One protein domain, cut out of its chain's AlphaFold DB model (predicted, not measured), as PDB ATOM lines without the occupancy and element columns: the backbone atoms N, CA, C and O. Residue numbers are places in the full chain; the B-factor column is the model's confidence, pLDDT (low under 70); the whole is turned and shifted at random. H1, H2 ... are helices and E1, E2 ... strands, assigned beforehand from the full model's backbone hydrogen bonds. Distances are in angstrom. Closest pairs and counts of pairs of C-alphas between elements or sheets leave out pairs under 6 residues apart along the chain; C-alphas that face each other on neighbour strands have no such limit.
ATOM      1  N   LEU A   8     310.832 124.568 297.117       95.25
ATOM      2  CA  LEU A   8     310.972 125.854 297.789       95.25
ATOM      3  C   LEU A   8     312.382 126.389 297.565       95.25
ATOM      4  O   LEU A   8     313.350 125.731 297.949       95.25
ATOM      5  N   LEU A   9     312.479 127.562 296.947       96.50
ATOM      6  CA  LEU A   9     313.730 128.293 296.782       96.50
ATOM      7  C   LEU A   9     313.510 129.755 297.132       96.50
ATOM      8  O   LEU A   9     312.451 130.309 296.832       96.50
ATOM      9  N   ASP A  10     314.532 130.366 297.703       96.50
ATOM     10  CA  ASP A  10     314.538 131.784 298.033       96.50
ATOM     11  C   ASP A  10     315.926 132.366 297.762       96.50
ATOM     12  O   ASP A  10     316.940 131.704 298.015       96.50
ATOM     13  N   LEU A  11     315.977 133.571 297.203       97.62
ATOM     14  CA  LEU A  11     317.216 134.264 296.881       97.62
ATOM     15  C   LEU A  11     317.314 135.526 297.724       97.62
ATOM     16  O   LEU A  11     316.521 136.451 297.563       97.62
ATOM     17  N   ILE A  12     318.346 135.585 298.560       97.31
ATOM     18  CA  ILE A  12     318.580 136.720 299.449       97.31
ATOM     19  C   ILE A  12     319.955 137.336 299.210       97.31
ATOM     20  O   ILE A  12     320.911 136.643 298.839       97.31
ATOM     21  N   VAL A  13     320.073 138.636 299.467       97.56
ATOM     22  CA  VAL A  13     321.341 139.382 299.416       97.56
ATOM     23  C   VAL A  13     321.519 140.242 300.664       97.56
ATOM     24  O   VAL A  13     320.525 140.641 301.279       97.56
ATOM     25  N   PRO A  14     322.760 140.565 301.061       96.56
ATOM     26  CA  PRO A  14     323.000 141.562 302.092       96.56
ATOM     27  C   PRO A  14     322.374 142.904 301.731       96.56
ATOM     28  O   PRO A  14     322.401 143.305 300.566       96.56
ATOM     29  N   VAL A  15     321.910 143.638 302.746       95.75
ATOM     30  CA  VAL A  15     321.367 144.994 302.556       95.75
ATOM     31  C   VAL A  15     322.365 145.891 301.828       95.75
ATOM     32  O   VAL A  15     322.020 146.493 300.821       95.75
ATOM     33  N   LYS A  16     323.631 145.885 302.264       94.38
ATOM     34  CA  LYS A  16     324.699 146.678 301.647       94.38
ATOM     35  C   LYS A  16     324.834 146.428 300.141       94.38
ATOM     36  O   LYS A  16     324.911 147.380 299.373       94.38
ATOM     37  N   ASP A  17     324.868 145.164 299.723       95.44
ATOM     38  CA  ASP A  17     325.057 144.822 298.312       95.44
ATOM     39  C   ASP A  17     323.812 145.216 297.497       95.44
ATOM     40  O   ASP A  17     323.936 145.770 296.404       95.44
ATOM     41  N   GLY A  18     322.609 145.007 298.048       94.56
ATOM     42  CA  GLY A  18     321.357 145.448 297.430       94.56
ATOM     43  C   GLY A  18     321.257 146.971 297.280       94.56
ATOM     44  O   GLY A  18     320.897 147.449 296.205       94.56
ATOM     45  N   ASP A  19     321.655 147.728 298.306       93.81
ATOM     46  CA  ASP A  19     321.719 149.198 298.295       93.81
ATOM     47  C   ASP A  19     322.721 149.729 297.263       93.81
ATOM     48  O   ASP A  19     322.507 150.772 296.639       93.81
ATOM     49  N   GLU A  20     323.820 149.002 297.055       93.31
ATOM     50  CA  GLU A  20     324.800 149.302 296.012       93.31
ATOM     51  C   GLU A  20     324.288 148.940 294.604       93.31
ATOM     52  O   GLU A  20     324.885 149.366 293.615       93.31
ATOM     53  N   GLY A  21     323.158 148.234 294.488       92.56
ATOM     54  CA  GLY A  21     322.490 147.890 293.230       92.56
ATOM     55  C   GLY A  21     322.682 146.440 292.777       92.56
ATOM     56  O   GLY A  21     322.270 146.088 291.668       92.56
ATOM     57  N   PHE A  22     323.283 145.580 293.606       95.50
ATOM     58  CA  PHE A  22     323.426 144.162 293.295       95.50
ATOM     59  C   PHE A  22     322.065 143.454 293.336       95.50
ATOM     60  O   PHE A  22     321.515 143.166 294.397       95.50
ATOM     61  N   LEU A  23     321.533 143.150 292.150       95.62
ATOM     62  CA  LEU A  23     320.244 142.481 291.964       95.62
ATOM     63  C   LEU A  23     320.421 141.191 291.141       95.62
ATOM     64  O   LEU A  23     320.139 141.175 289.934       95.62
ATOM     65  N   PRO A  24     320.935 140.107 291.752       96.31
ATOM     66  CA  PRO A  24     320.994 138.811 291.101       96.31
ATOM     67  C   PRO A  24     319.587 138.252 290.871       96.31
ATOM     68  O   PRO A  24     318.625 138.582 291.561       96.31
ATOM     69  N   ARG A  25     319.488 137.359 289.893       95.62
ATOM     70  CA  ARG A  25     318.288 136.610 289.530       95.62
ATOM     71  C   ARG A  25     318.536 135.128 289.730       95.62
ATOM     72  O   ARG A  25     319.673 134.671 289.620       95.62
ATOM     73  N   MET A  26     317.468 134.368 289.943       96.38
ATOM     74  CA  MET A  26     317.525 132.912 289.881       96.38
ATOM     75  C   MET A  26     316.594 132.356 288.811       96.38
ATOM     76  O   MET A  26     315.553 132.937 288.504       96.38
ATOM     77  N   ALA A  27     316.967 131.210 288.258       96.62
ATOM     78  CA  ALA A  27     316.122 130.420 287.387       96.62
ATOM     79  C   ALA A  27     316.164 128.946 287.775       96.62
ATOM     80  O   ALA A  27     317.204 128.427 288.188       96.62
ATOM     81  N   ILE A  28     315.032 128.276 287.598       96.69
ATOM     82  CA  ILE A  28     314.910 126.826 287.726       96.69
ATOM     83  C   ILE A  28     314.954 126.228 286.328       96.69
ATOM     84  O   ILE A  28     314.272 126.719 285.435       96.69
ATOM     85  N   LEU A  29     315.715 125.151 286.153       97.00
ATOM     86  CA  LEU A  29     315.712 124.327 284.954       97.00
ATOM     87  C   LEU A  29     315.188 122.948 285.338       97.00
ATOM     88  O   LEU A  29     315.785 122.258 286.174       97.00
ATOM     89  N   ALA A  30     314.075 122.554 284.729       95.75
ATOM     90  CA  ALA A  30     313.384 121.312 285.047       95.75
ATOM     91  C   ALA A  30     312.846 120.614 283.785       95.75
ATOM     92  O   ALA A  30     312.468 121.284 282.819       95.75
ATOM     93  N   PRO A  31     312.783 119.270 283.774       94.62
ATOM     94  CA  PRO A  31     312.139 118.551 282.686       94.62
ATOM     95  C   PRO A  31     310.639 118.862 282.681       94.62
ATOM     96  O   PRO A  31     310.029 119.038 283.734       94.62
ATOM     97  N   GLY A  32     310.037 118.959 281.495       88.19
ATOM     98  CA  GLY A  32     308.596 119.217 281.354       88.19
ATOM     99  C   GLY A  32     308.125 120.619 281.772       88.19
ATOM    100  O   GLY A  32     306.923 120.876 281.757       88.19
ATOM    101  N   MET A  33     309.037 121.529 282.126       91.19
ATOM    102  CA  MET A  33     308.729 122.935 282.399       91.19
ATOM    103  C   MET A  33     308.693 123.735 281.081       91.19
ATOM    104  O   MET A  33     309.497 123.453 280.195       91.19
ATOM    105  N   PRO A  34     307.772 124.700 280.903       93.25
ATOM    106  CA  PRO A  34     307.816 125.617 279.765       93.25
ATOM    107  C   PRO A  34     308.892 126.691 279.959       93.25
ATOM    108  O   PRO A  34     309.177 127.070 281.091       93.25
ATOM    109  N   ASP A  35     309.400 127.250 278.862       96.06
ATOM    110  CA  ASP A  35     310.344 128.369 278.910       96.06
ATOM    111  C   ASP A  35     309.643 129.674 279.309       96.06
ATOM    112  O   ASP A  35     308.748 130.168 278.617       96.06
ATOM    113  N   GLN A  36     310.063 130.253 280.432       95.50
ATOM    114  CA  GLN A  36     309.526 131.487 280.994       95.50
ATOM    115  C   GLN A  36     310.656 132.419 281.431       95.50
ATOM    116  O   GLN A  36     311.481 132.088 282.284       95.50
ATOM    117  N   GLY A  37     310.662 133.627 280.871       94.00
ATOM    118  CA  GLY A  37     311.716 134.614 281.098       94.00
ATOM    119  C   GLY A  37     312.950 134.392 280.218       94.00
ATOM    120  O   GLY A  37     313.015 133.466 279.409       94.00
ATOM    121  N   VAL A  38     313.926 135.292 280.349       93.31
ATOM    122  CA  VAL A  38     315.134 135.327 279.511       93.31
ATOM    123  C   VAL A  38     316.346 134.927 280.344       93.31
ATOM    124  O   VAL A  38     316.662 135.595 281.330       93.31
ATOM    125  N   LEU A  39     317.025 133.860 279.923       94.62
ATOM    126  CA  LEU A  39     318.315 133.451 280.471       94.62
ATOM    127  C   LEU A  39     319.470 134.157 279.743       94.62
ATOM    128  O   LEU A  39     319.359 134.457 278.551       94.62
ATOM    129  N   PRO A  40     320.600 134.404 280.424       93.19
ATOM    130  CA  PRO A  40     321.830 134.806 279.759       93.19
ATOM    131  C   PRO A  40     322.281 133.755 278.737       93.19
ATOM    132  O   PRO A  40     322.154 132.557 278.974       93.19
ATOM    133  N   SER A  41     322.888 134.191 277.632       92.62
ATOM    134  CA  SER A  41     323.294 133.303 276.528       92.62
ATOM    135  C   SER A  41     324.361 132.264 276.892       92.62
ATOM    136  O   SER A  41     324.616 131.356 276.110       92.62
ATOM    137  N   TRP A  42     325.031 132.432 278.032       92.06
ATOM    138  CA  TRP A  42     326.042 131.512 278.555       92.06
ATOM    139  C   TRP A  42     325.459 130.454 279.503       92.06
ATOM    140  O   TRP A  42     326.194 129.578 279.951       92.06
ATOM    141  N   VAL A  43     324.162 130.529 279.830       94.56
ATOM    142  CA  VAL A  43     323.474 129.491 280.603       94.56
ATOM    143  C   VAL A  43     323.015 128.395 279.649       94.56
ATOM    144  O   VAL A  43     322.184 128.624 278.774       94.56
ATOM    145  N   GLU A  44     323.550 127.193 279.836       94.50
ATOM    146  CA  GLU A  44     323.154 126.015 279.069       94.50
ATOM    147  C   GLU A  44     321.912 125.363 279.691       94.50
ATOM    148  O   GLU A  44     321.902 124.998 280.869       94.50
ATOM    149  N   VAL A  45     320.865 125.197 278.881       96.25
ATOM    150  CA  VAL A  45     319.660 124.441 279.244       96.25
ATOM    151  C   VAL A  45     319.827 123.016 278.714       96.25
ATOM    152  O   VAL A  45     320.021 122.858 277.508       96.25
ATOM    153  N   PRO A  46     319.796 121.972 279.565       95.94
ATOM    154  CA  PRO A  46     319.963 120.607 279.076       95.94
ATOM    155  C   PRO A  46     318.811 120.185 278.151       95.94
ATOM    156  O   PRO A  46     317.673 120.624 278.318       95.94
ATOM    157  N   ASP A  47     319.081 119.284 277.205       94.12
ATOM    158  CA  ASP A  47     318.065 118.816 276.255       94.12
ATOM    159  C   ASP A  47     316.825 118.244 276.965       94.12
ATOM    160  O   ASP A  47     316.925 117.417 277.876       94.12
ATOM    161  N   GLY A  48     315.639 118.673 276.525       92.44
ATOM    162  CA  GLY A  48     314.356 118.254 277.103       92.44
ATOM    163  C   GLY A  48     313.971 118.963 278.408       92.44
ATOM    164  O   GLY A  48     312.926 118.640 278.980       92.44
ATOM    165  N   TYR A  49     314.777 119.920 278.871       97.00
ATOM    166  CA  TYR A  49     314.419 120.840 279.946       97.00
ATOM    167  C   TYR A  49     313.813 122.118 279.377       97.00
ATOM    168  O   TYR A  49     314.162 122.536 278.275       97.00
ATOM    169  N   GLY A  50     312.951 122.750 280.167       96.50
ATOM    170  CA  GLY A  50     312.684 124.178 280.039       96.50
ATOM    171  C   GLY A  50     313.093 124.913 281.307       96.50
ATOM    172  O   GLY A  50     313.577 124.299 282.271       96.50
ATOM    173  N   HIS A  51     312.908 126.229 281.313       96.50
ATOM    174  CA  HIS A  51     313.316 127.075 282.434       96.50
ATOM    175  C   HIS A  51     312.246 128.051 282.898       96.50
ATOM    176  O   HIS A  51     311.467 128.569 282.111       96.50
ATOM    177  N   GLN A  52     312.295 128.410 284.176       96.44
ATOM    178  CA  GLN A  52     311.522 129.513 284.731       96.44
ATOM    179  C   GLN A  52     312.460 130.479 285.447       96.44
ATOM    180  O   GLN A  52     313.066 130.127 286.460       96.44
ATOM    181  N   VAL A  53     312.579 131.702 284.927       96.56
ATOM    182  CA  VAL A  53     313.289 132.785 285.613       96.56
ATOM    183  C   VAL A  53     312.358 133.416 286.638       96.56
ATOM    184  O   VAL A  53     311.274 133.883 286.291       96.56
ATOM    185  N   ILE A  54     312.795 133.449 287.892       95.62
ATOM    186  CA  ILE A  54     312.028 134.021 288.995       95.62
ATOM    187  C   ILE A  54     312.129 135.549 288.938       95.62
ATOM    188  O   ILE A  54     313.180 136.113 288.606       95.62
ATOM    189  N   GLU A  55     311.005 136.221 289.182       92.50
ATOM    190  CA  GLU A  55     310.989 137.673 289.342       92.50
ATOM    191  C   GLU A  55     311.735 138.054 290.614       92.50
ATOM    192  O   GLU A  55     311.570 137.427 291.657       92.50
ATOM    193  N   THR A  56     312.571 139.081 290.493       92.94
ATOM    194  CA  THR A  56     313.374 139.588 291.596       92.94
ATOM    195  C   THR A  56     313.233 141.090 291.704       92.94
ATOM    196  O   THR A  56     313.325 141.792 290.692       92.94
ATOM    197  N   SER A  57     313.089 141.591 292.921       93.38
ATOM    198  CA  SER A  57     313.040 143.022 293.212       93.38
ATOM    199  C   SER A  57     313.662 143.305 294.569       93.38
ATOM    200  O   SER A  57     313.522 142.495 295.475       93.38
ATOM    201  N   ILE A  58     314.294 144.470 294.725       93.75
ATOM    202  CA  ILE A  58     314.660 144.965 296.055       93.75
ATOM    203  C   ILE A  58     313.364 145.394 296.761       93.75
ATOM    204  O   ILE A  58     312.664 146.261 296.224       93.75
ATOM    205  N   PRO A  59     312.999 144.792 297.905       93.06
ATOM    206  CA  PRO A  59     311.841 145.226 298.672       93.06
ATOM    207  C   PRO A  59     312.112 146.584 299.340       93.06
ATOM    208  O   PRO A  59     313.258 146.995 299.499       93.06
ATOM    209  N   GLU A  60     311.054 147.288 299.752       89.81
ATOM    210  CA  GLU A  60     311.193 148.596 300.419       89.81
ATOM    211  C   GLU A  60     311.890 148.498 301.786       89.81
ATOM    212  O   GLU A  60     312.564 149.437 302.206       89.81
ATOM    213  N   GLU A  61     311.738 147.366 302.476       89.81
ATOM    214  CA  GLU A  61     312.299 147.124 303.805       89.81
ATOM    215  C   GLU A  61     313.084 145.808 303.828       89.81
ATOM    216  O   GLU A  61     312.680 144.818 303.214       89.81
ATOM    217  N   ALA A  62     314.199 145.786 304.564       94.69
ATOM    218  CA  ALA A  62     314.963 144.565 304.790       94.69
ATOM    219  C   ALA A  62     314.346 143.704 305.902       94.69
ATOM    220  O   ALA A  62     313.796 144.213 306.888       94.69
ATOM    221  N   THR A  63     314.531 142.393 305.780       94.00
ATOM    222  CA  THR A  63     314.144 141.412 306.794       94.00
ATOM    223  C   THR A  63     315.207 141.353 307.885       94.00
ATOM    224  O   THR A  63     316.394 141.270 307.580       94.00
ATOM    225  N   TYR A  64     314.789 141.389 309.151       94.81
ATOM    226  CA  TYR A  64     315.646 141.143 310.314       94.81
ATOM    227  C   TYR A  64     315.619 139.659 310.684       94.81
ATOM    228  O   TYR A  64     314.530 139.111 310.817       94.81
ATOM    229  N   GLU A  65     316.779 139.054 310.932       93.00
ATOM    230  CA  GLU A  65     316.920 137.673 311.403       93.00
ATOM    231  C   GLU A  65     317.425 137.649 312.855       93.00
ATOM    232  O   GLU A  65     318.461 138.228 313.204       93.00
ATOM    233  N   GLY A  66     316.649 137.008 313.733       92.50
ATOM    234  CA  GLY A  66     316.843 137.087 315.180       92.50
ATOM    235  C   GLY A  66     317.907 136.175 315.798       92.50
ATOM    236  O   GLY A  66     318.463 136.531 316.848       92.50
ATOM    237  N   PHE A  67     318.195 135.012 315.213       91.00
ATOM    238  CA  PHE A  67     319.156 134.047 315.767       91.00
ATOM    239  C   PHE A  67     320.607 134.458 315.522       91.00
ATOM    240  O   PHE A  67     321.493 134.219 316.347       91.00
ATOM    241  N   THR A  68     320.834 135.111 314.398       90.75
ATOM    242  CA  THR A  68     322.099 135.623 313.911       90.75
ATOM    243  C   THR A  68     321.865 137.089 313.577       90.75
ATOM    244  O   THR A  68     321.616 137.371 312.422       90.75
ATOM    245  N   PRO A  69     321.883 138.026 314.553       93.38
ATOM    246  CA  PRO A  69     321.424 139.406 314.362       93.38
ATOM    247  C   PRO A  69     321.929 140.044 313.063       93.38
ATOM    248  O   PRO A  69     323.021 140.610 313.014       93.38
ATOM    249  N   SER A  70     321.136 139.923 312.007       93.88
ATOM    250  CA  SER A  70     321.519 140.165 310.618       93.88
ATOM    251  C   SER A  70     320.285 140.582 309.829       93.88
ATOM    252  O   SER A  70     319.150 140.426 310.276       93.88
ATOM    253  N   SER A  71     320.527 141.212 308.694       94.56
ATOM    254  CA  SER A  71     319.520 141.749 307.804       94.56
ATOM    255  C   SER A  71     319.893 141.434 306.369       94.56
ATOM    256  O   SER A  71     321.079 141.371 306.007       94.56
ATOM    257  N   PHE A  72     318.863 141.214 305.567       95.62
ATOM    258  CA  PHE A  72     318.982 140.891 304.157       95.62
ATOM    259  C   PHE A  72     317.740 141.349 303.397       95.62
ATOM    260  O   PHE A  72     316.659 141.513 303.970       95.62
ATOM    261  N   TYR A  73     317.902 141.519 302.091       96.56
ATOM    262  CA  TYR A  73     316.788 141.658 301.168       96.56
ATOM    263  C   TYR A  73     316.395 140.286 300.632       96.56
ATOM    264  O   TYR A  73     317.240 139.569 300.097       96.56
ATOM    265  N   ASP A  74     315.118 139.944 300.782       95.56
ATOM    266  CA  ASP A  74     314.472 138.838 300.073       95.56
ATOM    267  C   ASP A  74     314.128 139.332 298.669       95.56
ATOM    268  O   ASP A  74     313.322 140.251 298.501       95.56
ATOM    269  N   LEU A  75     314.834 138.801 297.670       96.25
ATOM    270  CA  LEU A  75     314.701 139.266 296.297       96.25
ATOM    271  C   LEU A  75     313.550 138.591 295.580       96.25
ATOM    272  O   LEU A  75     312.935 139.209 294.714       96.25
ATOM    273  N   GLY A  76     313.308 137.319 295.870       94.31
ATOM    274  CA  GLY A  76     312.381 136.513 295.105       94.31
ATOM    275  C   GLY A  76     312.363 135.072 295.575       94.31
ATOM    276  O   GLY A  76     313.397 134.411 295.689       94.31
ATOM    277  N   ARG A  77     311.143 134.566 295.736       95.19
ATOM    278  CA  ARG A  77     310.853 133.238 296.256       95.19
ATOM    279  C   ARG A  77     309.955 132.463 295.308       95.19
ATOM    280  O   ARG A  77     309.047 133.007 294.685       95.19
ATOM    281  N   THR A  78     310.169 131.156 295.256       93.75
ATOM    282  CA  THR A  78     309.270 130.209 294.596       93.75
ATOM    283  C   THR A  78     308.916 129.080 295.544       93.75
ATOM    284  O   THR A  78     309.744 128.609 296.322       93.75
ATOM    285  N   ASP A  79     307.659 128.663 295.474       95.00
ATOM    286  CA  ASP A  79     307.093 127.580 296.264       95.00
ATOM    287  C   ASP A  79     306.053 126.867 295.400       95.00
ATOM    288  O   ASP A  79     304.908 127.304 295.274       95.00
ATOM    289  N   SER A  80     306.494 125.829 294.699       92.00
ATOM    290  CA  SER A  80     305.677 125.128 293.711       92.00
ATOM    291  C   SER A  80     305.929 123.623 293.754       92.00
ATOM    292  O   SER A  80     306.994 123.182 294.187       92.00
ATOM    293  N   PRO A  81     304.961 122.791 293.346       93.88
ATOM    294  CA  PRO A  81     305.214 121.368 293.179       93.88
ATOM    295  C   PRO A  81     306.124 121.127 291.968       93.88
ATOM    296  O   PRO A  81     305.982 121.773 290.927       93.88
ATOM    297  N   ALA A  82     307.027 120.160 292.088       94.25
ATOM    298  CA  ALA A  82     307.847 119.666 290.995       94.25
ATOM    299  C   ALA A  82     306.935 119.110 289.880       94.25
ATOM    300  O   ALA A  82     306.180 118.169 290.145       94.25
ATOM    301  N   PRO A  83     306.968 119.664 288.648       92.19
ATOM    302  CA  PRO A  83     306.041 119.285 287.582       92.19
ATOM    303  C   PRO A  83     306.169 117.827 287.143       92.19
ATOM    304  O   PRO A  83     305.171 117.218 286.783       92.19
ATOM    305  N   VAL A  84     307.386 117.275 287.150       95.25
ATOM    306  CA  VAL A  84     307.653 115.867 286.827       95.25
ATOM    307  C   VAL A  84     308.847 115.347 287.628       95.25
ATOM    308  O   VAL A  84     309.722 116.113 288.049       95.25
ATOM    309  N   SER A  85     308.927 114.028 287.789       96.19
ATOM    310  CA  SER A  85     310.076 113.366 288.411       96.19
ATOM    311  C   SER A  85     311.352 113.564 287.589       96.19
ATOM    312  O   SER A  85     311.388 113.281 286.392       96.19
ATOM    313  N   GLY A  86     312.430 114.005 288.234       95.31
ATOM    314  CA  GLY A  86     313.699 114.242 287.553       95.31
ATOM    315  C   GLY A  86     314.757 114.959 288.386       95.31
ATOM    316  O   GLY A  86     314.618 115.182 289.595       95.31
ATOM    317  N   LYS A  87     315.858 115.311 287.716       96.00
ATOM    318  CA  LYS A  87     316.883 116.208 288.257       96.00
ATOM    319  C   LYS A  87     316.477 117.648 287.952       96.00
ATOM    320  O   LYS A  87     315.953 117.911 286.883       96.00
ATOM    321  N   TYR A  88     316.707 118.542 288.902       95.69
ATOM    322  CA  TYR A  88     316.409 119.967 288.793       95.69
ATOM    323  C   TYR A  88     317.719 120.720 288.971       95.69
ATOM    324  O   TYR A  88     318.572 120.296 289.759       95.69
ATOM    325  N   TYR A  89     317.877 121.817 288.243       96.19
ATOM    326  CA  TYR A  89     319.009 122.719 288.399       96.19
ATOM    327  C   TYR A  89     318.496 124.099 288.779       96.19
ATOM    328  O   TYR A  89     317.451 124.534 288.300       96.19
ATOM    329  N   VAL A  90     319.242 124.782 289.639       96.25
ATOM    330  CA  VAL A  90     319.000 126.183 289.976       96.25
ATOM    331  C   VAL A  90     320.221 126.963 289.537       96.25
ATOM    332  O   VAL A  90     321.349 126.591 289.865       96.25
ATOM    333  N   VAL A  91     319.997 128.024 288.773       96.00
ATOM    334  CA  VAL A  91     321.052 128.912 288.292       96.00
ATOM    335  C   VAL A  91     320.805 130.282 288.886       96.00
ATOM    336  O   VAL A  91     319.740 130.855 288.682       96.00
ATOM    337  N   VAL A  92     321.797 130.804 289.602       96.00
ATOM    338  CA  VAL A  92     321.818 132.193 290.063       96.00
ATOM    339  C   VAL A  92     322.756 132.974 289.154       96.00
ATOM    340  O   VAL A  92     323.873 132.534 288.884       96.00
ATOM    341  N   PHE A  93     322.294 134.110 288.646       94.06
ATOM    342  CA  PHE A  93     323.041 134.937 287.708       94.06
ATOM    343  C   PHE A  93     322.748 136.419 287.931       94.06
ATOM    344  O   PHE A  93     321.620 136.795 288.227       94.06
ATOM    345  N   SER A  94     323.748 137.275 287.736       91.31
ATOM    346  CA  SER A  94     323.551 138.726 287.733       91.31
ATOM    347  C   SER A  94     323.506 139.229 286.287       91.31
ATOM    348  O   SER A  94     324.453 138.984 285.536       91.31
ATOM    349  N   PRO A  95     322.422 139.894 285.848       76.88
ATOM    350  CA  PRO A  95     322.379 140.523 284.530       76.88
ATOM    351  C   PRO A  95     323.254 141.788 284.459       76.88
ATOM    352  O   PRO A  95     323.636 142.201 283.365       76.88
ATOM    353  N   ALA A  96     323.564 142.400 285.605       76.88
ATOM    354  CA  ALA A  96     324.430 143.567 285.715       76.88
ATOM    355  C   ALA A  96     325.882 143.157 286.009       76.88
ATOM    356  O   ALA A  96     326.148 142.097 286.564       76.88
ATOM    357  N   SER A  97     326.835 144.033 285.680       79.62
ATOM    358  CA  SER A  97     328.268 143.826 285.960       79.62
ATOM    359  C   SER A  97     328.638 143.969 287.442       79.62
ATOM    360  O   SER A  97     329.810 143.846 287.783       79.62
ATOM    361  N   GLN A  98     327.670 144.290 288.301       86.00
ATOM    362  CA  GLN A  98     327.881 144.397 289.736       86.00
ATOM    363  C   GLN A  98     328.023 143.017 290.363       86.00
ATOM    364  O   GLN A  98     327.228 142.108 290.110       86.00
ATOM    365  N   GLU A  99     329.058 142.900 291.181       90.56
ATOM    366  CA  GLU A  99     329.338 141.744 292.016       90.56
ATOM    367  C   GLU A  99     328.763 141.984 293.412       90.56
ATOM    368  O   GLU A  99     328.629 143.125 293.852       90.56
ATOM    369  N   GLY A 100     328.444 140.901 294.109       93.88
ATOM    370  CA  GLY A 100     327.943 140.944 295.473       93.88
ATOM    371  C   GLY A 100     327.757 139.540 296.025       93.88
ATOM    372  O   GLY A 100     327.837 138.538 295.302       93.88
ATOM    373  N   ASN A 101     327.534 139.462 297.327       96.25
ATOM    374  CA  ASN A 101     327.238 138.219 298.006       96.25
ATOM    375  C   ASN A 101     325.746 137.895 297.868       96.25
ATOM    376  O   ASN A 101     324.887 138.770 297.885       96.25
ATOM    377  N   PHE A 102     325.421 136.610 297.767       96.50
ATOM    378  CA  PHE A 102     324.042 136.130 297.812       96.50
ATOM    379  C   PHE A 102     323.971 134.843 298.625       96.50
ATOM    380  O   PHE A 102     324.994 134.196 298.870       96.50
ATOM    381  N   ALA A 103     322.773 134.471 299.052       96.56
ATOM    382  CA  ALA A 103     322.490 133.144 299.562       96.56
ATOM    383  C   ALA A 103     321.255 132.584 298.854       96.56
ATOM    384  O   ALA A 103     320.284 133.295 298.605       96.56
ATOM    385  N   LEU A 104     321.331 131.302 298.500       96.56
ATOM    386  CA  LEU A 104     320.226 130.543 297.931       96.56
ATOM    387  C   LEU A 104     319.695 129.609 299.016       96.56
ATOM    388  O   LEU A 104     320.378 128.660 299.409       96.56
ATOM    389  N   VAL A 105     318.485 129.873 299.490       94.44
ATOM    390  CA  VAL A 105     317.773 128.979 300.401       94.44
ATOM    391  C   VAL A 105     317.156 127.865 299.569       94.44
ATOM    392  O   VAL A 105     316.500 128.125 298.560       94.44
ATOM    393  N   VAL A 106     317.375 126.616 299.978       93.25
ATOM    394  CA  VAL A 106     316.868 125.435 299.273       93.25
ATOM    395  C   VAL A 106     316.105 124.547 300.240       93.25
ATOM    396  O   VAL A 106     316.668 124.027 301.201       93.25
ATOM    397  N   GLY A 107     314.832 124.311 299.932       90.69
ATOM    398  CA  GLY A 107     313.956 123.452 300.716       90.69
ATOM    399  C   GLY A 107     313.346 124.146 301.933       90.69
ATOM    400  O   GLY A 107     313.510 125.335 302.159       90.69
ATOM    401  N   TYR A 108     312.578 123.375 302.700       85.94
ATOM    402  CA  TYR A 108     311.724 123.858 303.796       85.94
ATOM    403  C   TYR A 108     312.044 123.208 305.148       85.94
ATOM    404  O   TYR A 108     311.400 123.513 306.150       85.94
ATOM    405  N   GLY A 109     312.960 122.239 305.164       82.94
ATOM    406  CA  GLY A 109     313.339 121.512 306.365       82.94
ATOM    407  C   GLY A 109     314.543 122.166 307.021       82.94
ATOM    408  O   GLY A 109     315.627 122.159 306.449       82.94
ATOM    409  N   GLU A 110     314.368 122.668 308.237       79.12
ATOM    410  CA  GLU A 110     315.491 123.027 309.098       79.12
ATOM    411  C   GLU A 110     315.962 121.780 309.850       79.12
ATOM    412  O   GLU A 110     315.203 121.145 310.587       79.12
ATOM    413  N   SER A 111     317.225 121.408 309.664       85.00
ATOM    414  CA  SER A 111     317.854 120.334 310.426       85.00
ATOM    415  C   SER A 111     319.232 120.780 310.873       85.00
ATOM    416  O   SER A 111     320.018 121.237 310.049       85.00
TER     417      SER A 111
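What this domain is: This is residues 8 to 111 of the 278 residues of an uncharacterized protein of Methanomassiliicoccales archaeon (UniProt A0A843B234). What shape is this? It is a sandwich of two antiparallel sheets, partly face to face: a larger, twisted sheet of E4, E5, E1 and E7, and a smaller one of E3, E2 and E6. The short helix H1 sits over the larger sheet, straight after E1, and the chain passes between the sheets at the links E1 to E2, E3 to E4, E5 to E6 and E6 to E7. How much is regular, and how large is it? The printed part has 104 residues with one named helix and seven named strands, in the order E1 H1 E2 E3 E4 E5 E6 E7; it is mostly strand, though under half of the residues are in named elements. It is compact, with a radius of gyration of the C-alphas of 14.6 A, and only just flat, spanning 42 by 35 by 19 A.

Where its parts are: Where is the larger sheet? E5, residues 70 to 81, is the longest strand at 30.4 A and bends by 69 degrees at residue 73. E1, residues 8 to 14, spans 20.2 A from C-alpha 8 at (310.972, 125.854, 297.789); E4 is residues 63 to 65, 6.6 A, and E7 is residues 103 to 106, 9.5 A, with C-alpha 106 at (316.868, 125.435, 299.273). Where are the others? E2 is residues 25 to 31, 20.3 A; E3 residues 49 to 53, 13.3 A; E6 residues 89 to 93, 12.9 A. H1 is residues 15 to 19, 6.0 A.

How they stand to each other: How is the larger sheet paired? Its order is E4, E5, E1, E7. The pairing is staggered: E5 pairs with E4 over residues 70 to 72, with N 65 and O 70 2.8 A apart, and with E1 over 72 to 79, with N 75 and O 11 2.9 A apart. E1 and E7 have N 105 and O 10 at 2.8 A. What is on it? H1 is on this sheet at a height of 7.7 A, only just over E1, with 3 of its C-alphas falling there; its O i to N i+4 pair is within hydrogen-bond range. How does the other sheet face it? The strands of the two sheets stand at 25 degrees, and the closest C-alphas of E1 and E2 are those of Leu 11 and Met 26, 7.1 A apart. E2 and E3, a hairpin, have N 28 and O 52 at 2.9 A; E2 and E6 have N 27 and O 91 at 2.8 A.

The domain as a whole: How far does it reach? The two C-alphas farthest apart, those of Asp 47 and Pro 69, are 43.4 A from each other. Is it unbroken and confident? The printed part has no cut. E2 to E3 is a long link of 17 residues. Mean pLDDT of the printed part is 93.6, and no printed residue is under 70.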